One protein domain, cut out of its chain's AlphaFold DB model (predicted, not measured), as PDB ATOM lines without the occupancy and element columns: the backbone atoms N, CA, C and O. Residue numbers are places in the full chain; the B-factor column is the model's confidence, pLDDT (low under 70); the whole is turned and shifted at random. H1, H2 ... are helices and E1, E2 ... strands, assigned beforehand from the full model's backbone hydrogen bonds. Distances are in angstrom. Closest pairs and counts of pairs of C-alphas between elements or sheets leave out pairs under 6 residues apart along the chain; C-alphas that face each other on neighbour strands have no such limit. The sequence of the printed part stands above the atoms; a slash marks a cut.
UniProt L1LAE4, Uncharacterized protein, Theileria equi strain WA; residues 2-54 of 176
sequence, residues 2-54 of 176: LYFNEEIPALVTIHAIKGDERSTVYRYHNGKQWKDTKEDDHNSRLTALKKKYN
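This is residues 2 to 54 of the 176 residues of an uncharacterized protein of Theileria equi strain WA (UniProt L1LAE4). A strongly twisted sheet of four strands has one helix, H1, packed slantwise over one face, while the other face is bare; the long hairpin of E2 and E3 reaches beyond the helix, and its tip, residues 17 to 22, sticks out. The printed part has 53 residues, in the order E1, E2, E3, E4, H1, of mixed class. The sheet, in the order E1 - E2 - E3 - E4, is antiparallel throughout: a meander, each strand the antiparallel neighbour of the one before. The whole is elongated, spanning 39 by 21 by 15 A, and only just loose, close to compact, with a radius of gyration of the C-alphas of 12.2 A.

Find C-alpha 8 at (232.861, 236.799, 325.865); from there E2, residues 8 to 18, runs 29.8 A and bends by 55 degrees at residue 11. E3, residues 21 to 29, runs 26.2 A. The edge strands are E1, residues 2 to 5, and E4, residues 34 to 37. Look for H1, residues 39 to 52, between C-alpha 39 at (220.489, 225.212, 313.747) and C-alpha 52 at (223.070, 243.798, 318.286), 19.3 A.

Look across the hairpin E2 and E3 at N 14 and O 25, 2.9 A. E1 and E2 have N 3 and O 11 at 2.8 A; E3 and E4 have N 35 and O 28 at 2.8 A. H1 is on the sheet at a height of 9.3 A, two layers with the helix on one face. It lies over E2, E3 and, only just, E1, where 3 of its C-alphas fall. On the local plane it runs slantwise to the strands, at 42 degrees to E3. The closest C-alphas of E3 and H1 are those of Tyr 26 and Glu 39, 6.4 A. In H1 every O i to N i+4 pair is within hydrogen-bond range.

The C-alphas farthest apart are those of Gly 19 and Asn 54, 40.2 A. The printed part has no cut, and its four links are tight. Confidence is low, with pLDDT under 70, at residues 51 to 54.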
ATOM      1  N   LEU A   2     233.699 230.073 316.229       80.75
ATOM      2  CA  LEU A   2     233.381 230.618 317.556       80.75
ATOM      3  C   LEU A   2     233.090 232.120 317.434       80.75
ATOM      4  O   LEU A   2     233.924 232.881 316.949       80.75
ATOM      5  N   TYR A   3     231.902 232.533 317.858       77.50
ATOM      6  CA  TYR A   3     231.436 233.913 317.845       77.50
ATOM      7  C   TYR A   3     231.460 234.477 319.258       77.50
ATOM      8  O   TYR A   3     231.069 233.799 320.210       77.50
ATOM      9  N   PHE A   4     231.877 235.731 319.370       75.81
ATOM     10  CA  PHE A   4     231.997 236.446 320.630       75.81
ATOM     11  C   PHE A   4     230.977 237.580 320.685       75.81
ATOM     12  O   PHE A   4     230.614 238.154 319.659       75.81
ATOM     13  N   ASN A   5     230.515 237.873 321.892       71.94
ATOM     14  CA  ASN A   5     229.865 239.118 322.249       71.94
ATOM     15  C   ASN A   5     230.900 239.937 323.030       71.94
ATOM     16  O   ASN A   5     231.165 239.607 324.185       71.94
ATOM     17  N   GLU A   6     231.493 240.950 322.394       74.88
ATOM     18  CA  GLU A   6     232.697 241.647 322.874       74.88
ATOM     19  C   GLU A   6     233.849 240.644 323.069       74.88
ATOM     20  O   GLU A   6     234.289 240.031 322.097       74.88
ATOM     21  N   GLU A   7     234.291 240.416 324.306       72.44
ATOM     22  CA  GLU A   7     235.359 239.465 324.649       72.44
ATOM     23  C   GLU A   7     234.822 238.122 325.167       72.44
ATOM     24  O   GLU A   7     235.581 237.192 325.443       72.44
ATOM     25  N   ILE A   8     233.497 237.977 325.272       75.44
ATOM     26  CA  ILE A   8     232.861 236.799 325.865       75.44
ATOM     27  C   ILE A   8     232.401 235.852 324.751       75.44
ATOM     28  O   ILE A   8     231.598 236.249 323.902       75.44
ATOM     29  N   PRO A   9     232.844 234.584 324.727       77.19
ATOM     30  CA  PRO A   9     232.367 233.621 323.744       77.19
ATOM     31  C   PRO A   9     230.858 233.406 323.912       77.19
ATOM     32  O   PRO A   9     230.377 233.130 325.008       77.19
ATOM     33  N   ALA A  10     230.108 233.544 322.820       85.31
ATOM     34  CA  ALA A  10     228.647 233.586 322.827       85.31
ATOM     35  C   ALA A  10     228.012 232.424 322.052       85.31
ATOM     36  O   ALA A  10     227.033 231.840 322.518       85.31
ATOM     37  N   LEU A  11     228.554 232.063 320.885       90.12
ATOM     38  CA  LEU A  11     228.019 230.997 320.028       90.12
ATOM     39  C   LEU A  11     229.156 230.180 319.422       90.12
ATOM     40  O   LEU A  11     230.184 230.738 319.061       90.12
ATOM     41  N   VAL A  12     228.966 228.876 319.237       90.00
ATOM     42  CA  VAL A  12     229.936 228.024 318.540       90.00
ATOM     43  C   VAL A  12     229.241 227.028 317.616       90.00
ATOM     44  O   VAL A  12     228.206 226.456 317.948       90.00
ATOM     45  N   THR A  13     229.840 226.832 316.447       91.06
ATOM     46  CA  THR A  13     229.526 225.770 315.489       91.06
ATOM     47  C   THR A  13     230.693 224.791 315.472       91.06
ATOM     48  O   THR A  13     231.827 225.195 315.180       91.06
ATOM     49  N   ILE A  14     230.435 223.524 315.777       88.06
ATOM     50  CA  ILE A  14     231.432 222.451 315.808       88.06
ATOM     51  C   ILE A  14     231.088 221.468 314.695       88.06
ATOM     52  O   ILE A  14     229.993 220.915 314.688       88.06
ATOM     53  N   HIS A  15     232.015 221.249 313.768       86.19
ATOM     54  CA  HIS A  15     231.885 220.198 312.764       86.19
ATOM     55  C   HIS A  15     232.677 218.985 313.243       86.19
ATOM     56  O   HIS A  15     233.879 219.094 313.484       86.19
ATOM     57  N   ALA A  16     231.998 217.857 313.412       84.31
ATOM     58  CA  ALA A  16     232.598 216.604 313.841       84.31
ATOM     59  C   ALA A  16     232.533 215.581 312.705       84.31
ATOM     60  O   ALA A  16     231.569 215.536 311.940       84.31
ATOM     61  N   ILE A  17     233.581 214.767 312.602       87.56
ATOM     62  CA  ILE A  17     233.679 213.679 311.631       87.56
ATOM     63  C   ILE A  17     233.968 212.399 312.407       87.56
ATOM     64  O   ILE A  17     234.918 212.357 313.193       87.56
ATOM     65  N   LYS A  18     233.152 211.364 312.199       82.50
ATOM     66  CA  LYS A  18     233.357 210.027 312.766       82.50
ATOM     67  C   LYS A  18     233.259 209.005 311.633       82.50
ATOM     68  O   LYS A  18     232.167 208.678 311.186       82.50
ATOM     69  N   GLY A  19     234.407 208.522 311.158       88.00
ATOM     70  CA  GLY A  19     234.458 207.759 309.906       88.00
ATOM     71  C   GLY A  19     234.061 208.649 308.724       88.00
ATOM     72  O   GLY A  19     234.611 209.740 308.583       88.00
ATOM     73  N   ASP A  20     233.082 208.211 307.932       87.50
ATOM     74  CA  ASP A  20     232.524 208.981 306.808       87.50
ATOM     75  C   ASP A  20     231.341 209.882 307.211       87.50
ATOM     76  O   ASP A  20     230.877 210.713 306.424       87.50
ATOM     77  N   GLU A  21     230.855 209.764 308.449       80.38
ATOM     78  CA  GLU A  21     229.740 210.563 308.946       80.38
ATOM     79  C   GLU A  21     230.202 211.964 309.349       80.38
ATOM     80  O   GLU A  21     231.141 212.136 310.133       80.38
ATOM     81  N   ARG A  22     229.498 212.982 308.842       87.88
ATOM     82  CA  ARG A  22     229.687 214.389 309.207       87.88
ATOM     83  C   ARG A  22     228.504 214.858 310.037       87.88
ATOM     84  O   ARG A  22     227.360 214.714 309.616       87.88
ATOM     85  N   SER A  23     228.776 215.478 311.176       86.00
ATOM     86  CA  SER A  23     227.756 216.123 311.999       86.00
ATOM     87  C   SER A  23     228.148 217.556 312.335       86.00
ATOM     88  O   SER A  23     229.326 217.917 312.381       86.00
ATOM     89  N   THR A  24     227.136 218.393 312.553       89.00
ATOM     90  CA  THR A  24     227.315 219.771 313.007       89.00
ATOM     91  C   THR A  24     226.577 219.946 314.324       89.00
ATOM     92  O   THR A  24     225.388 219.649 314.417       89.00
ATOM     93  N   VAL A  25     227.286 220.429 315.339       91.69
ATOM     94  CA  VAL A  25     226.738 220.737 316.661       91.69
ATOM     95  C   VAL A  25     226.763 222.244 316.857       91.69
ATOM     96  O   VAL A  25     227.798 222.893 316.676       91.69
ATOM     97  N   TYR A  26     225.624 222.794 317.259       90.88
ATOM     98  CA  TYR A  26     225.477 224.206 317.575       90.88
ATOM     99  C   TYR A  26     225.366 224.373 319.083       90.88
ATOM    100  O   TYR A  26     224.544 223.723 319.729       90.88
ATOM    101  N   ARG A  27     226.177 225.266 319.655       93.62
ATOM    102  CA  ARG A  27     226.088 225.617 321.075       93.62
ATOM    103  C   ARG A  27     226.056 227.118 321.281       93.62
ATOM    104  O   ARG A  27     226.603 227.883 320.486       93.62
ATOM    105  N   TYR A  28     225.442 227.531 322.379       90.88
ATOM    106  CA  TYR A  28     225.503 228.899 322.877       90.88
ATOM    107  C   TYR A  28     225.982 228.916 324.325       90.88
ATOM    108  O   TYR A  28     225.745 227.970 325.077       90.88
ATOM    109  N   HIS A  29     226.659 229.988 324.714       89.19
ATOM    110  CA  HIS A  29     227.093 230.197 326.085       89.19
ATOM    111  C   HIS A  29     226.072 231.083 326.801       89.19
ATOM    112  O   HIS A  29     225.745 232.171 326.331       89.19
ATOM    113  N   ASN A  30     225.543 230.631 327.936       84.38
ATOM    114  CA  ASN A  30     224.544 231.390 328.700       84.38
ATOM    115  C   ASN A  30     225.154 232.269 329.810       84.38
ATOM    116  O   ASN A  30     224.438 232.684 330.717       84.38
ATOM    117  N   GLY A  31     226.473 232.476 329.783       80.56
ATOM    118  CA  GLY A  31     227.233 233.162 330.832       80.56
ATOM    119  C   GLY A  31     227.763 232.243 331.937       80.56
ATOM    120  O   GLY A  31     228.631 232.664 332.690       80.56
ATOM    121  N   LYS A  32     227.301 230.986 332.020       87.25
ATOM    122  CA  LYS A  32     227.809 229.983 332.976       87.25
ATOM    123  C   LYS A  32     228.348 228.727 332.298       87.25
ATOM    124  O   LYS A  32     229.345 228.175 332.739       87.25
ATOM    125  N   GLN A  33     227.651 228.247 331.272       91.50
ATOM    126  CA  GLN A  33     227.989 227.009 330.579       91.50
ATOM    127  C   GLN A  33     227.523 227.028 329.125       91.50
ATOM    128  O   GLN A  33     226.646 227.804 328.726       91.50
ATOM    129  N   TRP A  34     228.096 226.117 328.345       93.19
ATOM    130  CA  TRP A  34     227.664 225.831 326.986       93.19
ATOM    131  C   TRP A  34     226.402 224.975 326.986       93.19
ATOM    132  O   TRP A  34     226.301 223.995 327.720       93.19
ATOM    133  N   LYS A  35     225.450 225.341 326.133       93.81
ATOM    134  CA  LYS A  35     224.205 224.610 325.921       93.81
ATOM    135  C   LYS A  35     224.042 224.261 324.455       93.81
ATOM    136  O   LYS A  35     224.301 225.105 323.597       93.81
ATOM    137  N   ASP A  36     223.592 223.040 324.195       94.06
ATOM    138  CA  ASP A  36     223.227 222.599 322.853       94.06
ATOM    139  C   ASP A  36     221.989 223.359 322.362       94.06
ATOM    140  O   ASP A  36     221.110 223.747 323.137       94.06
ATOM    141  N   THR A  37     221.937 223.611 321.062       91.62
ATOM    142  CA  THR A  37     220.817 224.283 320.409       91.62
ATOM    143  C   THR A  37     220.647 223.758 318.988       91.62
ATOM    144  O   THR A  37     221.532 223.091 318.446       91.62
ATOM    145  N   LYS A  38     219.486 224.020 318.388       92.81
ATOM    146  CA  LYS A  38     219.208 223.656 316.997       92.81
ATOM    147  C   LYS A  38     219.818 224.689 316.051       92.81
ATOM    148  O   LYS A  38     220.134 225.806 316.458       92.81
ATOM    149  N   GLU A  39     219.957 224.321 314.783       87.25
ATOM    150  CA  GLU A  39     220.489 225.212 313.747       87.25
ATOM    151  C   GLU A  39     219.692 226.518 313.628       87.25
ATOM    152  O   GLU A  39     220.284 227.595 313.627       87.25
ATOM    153  N   ASP A  40     218.360 226.442 313.613       76.88
ATOM    154  CA  ASP A  40     217.495 227.620 313.467       76.88
ATOM    155  C   ASP A  40     217.629 228.595 314.643       76.88
ATOM    156  O   ASP A  40     217.737 229.811 314.454       76.88
ATOM    157  N   ASP A  41     217.707 228.067 315.865       79.69
ATOM    158  CA  ASP A  41     217.937 228.858 317.074       79.69
ATOM    159  C   ASP A  41     219.336 229.481 317.070       79.69
ATOM    160  O   ASP A  41     219.513 230.645 317.441       79.69
ATOM    161  N   HIS A  42     220.346 228.726 316.630       85.38
ATOM    162  CA  HIS A  42     221.702 229.231 316.460       85.38
ATOM    163  C   HIS A  42     221.742 230.366 315.439       85.38
ATOM    164  O   HIS A  42     222.314 231.416 315.721       85.38
ATOM    165  N   ASN A  43     221.098 230.193 314.285       79.88
ATOM    166  CA  ASN A  43     221.010 231.200 313.234       79.88
ATOM    167  C   ASN A  43     220.239 232.436 313.701       79.88
ATOM    168  O   ASN A  43     220.658 233.557 313.411       79.88
ATOM    169  N   SER A  44     219.179 232.261 314.490       77.88
ATOM    170  CA  SER A  44     218.426 233.361 315.101       77.88
ATOM    171  C   SER A  44     219.277 234.132 316.109       77.88
ATOM    172  O   SER A  44     219.346 235.358 316.044       77.88
ATOM    173  N   ARG A  45     220.008 233.442 316.993       81.19
ATOM    174  CA  ARG A  45     220.940 234.066 317.950       81.19
ATOM    175  C   ARG A  45     222.115 234.730 317.256       81.19
ATOM    176  O   ARG A  45     222.525 235.807 317.666       81.19
ATOM    177  N   LEU A  46     222.640 234.120 316.200       81.06
ATOM    178  CA  LEU A  46     223.692 234.695 315.377       81.06
ATOM    179  C   LEU A  46     223.182 235.941 314.656       81.06
ATOM    180  O   LEU A  46     223.894 236.933 314.589       81.06
ATOM    181  N   THR A  47     221.947 235.922 314.161       74.38
ATOM    182  CA  THR A  47     221.289 237.089 313.562       74.38
ATOM    183  C   THR A  47     221.059 238.175 314.601       74.38
ATOM    184  O   THR A  47     221.344 239.331 314.321       74.38
ATOM    185  N   ALA A  48     220.628 237.828 315.814       74.81
ATOM    186  CA  ALA A  48     220.474 238.770 316.916       74.81
ATOM    187  C   ALA A  48     221.819 239.345 317.373       74.81
ATOM    188  O   ALA A  48     221.892 240.529 317.654       74.81
ATOM    189  N   LEU A  49     222.889 238.546 317.392       72.94
ATOM    190  CA  LEU A  49     224.248 239.001 317.682       72.94
ATOM    191  C   LEU A  49     224.723 239.960 316.585       72.94
ATOM    192  O   LEU A  49     225.140 241.074 316.872       72.94
ATOM    193  N   LYS A  50     224.549 239.577 315.316       72.81
ATOM    194  CA  LYS A  50     224.828 240.429 314.154       72.81
ATOM    195  C   LYS A  50     224.012 241.725 314.187       72.81
ATOM    196  O   LYS A  50     224.555 242.773 313.876       72.81
ATOM    197  N   LYS A  51     222.741 241.670 314.596       64.94
ATOM    198  CA  LYS A  51     221.844 242.825 314.744       64.94
ATOM    199  C   LYS A  51     222.211 243.690 315.950       64.94
ATOM    200  O   LYS A  51     222.197 244.901 315.829       64.94
ATOM    201  N   LYS A  52     222.584 243.095 317.086       66.56
ATOM    202  CA  LYS A  52     223.070 243.798 318.286       66.56
ATOM    203  C   LYS A  52     224.317 244.624 317.967       66.56
ATOM    204  O   LYS A  52     224.461 245.726 318.476       66.56
ATOM    205  N   TYR A  53     225.171 244.106 317.088       61.25
ATOM    206  CA  TYR A  53     226.325 244.817 316.536       61.25
ATOM    207  C   TYR A  53     226.030 245.511 315.192       61.25
ATOM    208  O   TYR A  53     226.956 245.823 314.452       61.25
ATOM    209  N   ASN A  54     224.751 245.750 314.866       54.88
ATOM    210  CA  ASN A  54     224.267 246.501 313.700       54.88
ATOM    211  C   ASN A  54     224.921 246.143 312.352       54.88
ATOM    212  O   ASN A  54     225.260 247.012 311.554       54.88
TER     213      ASN A  54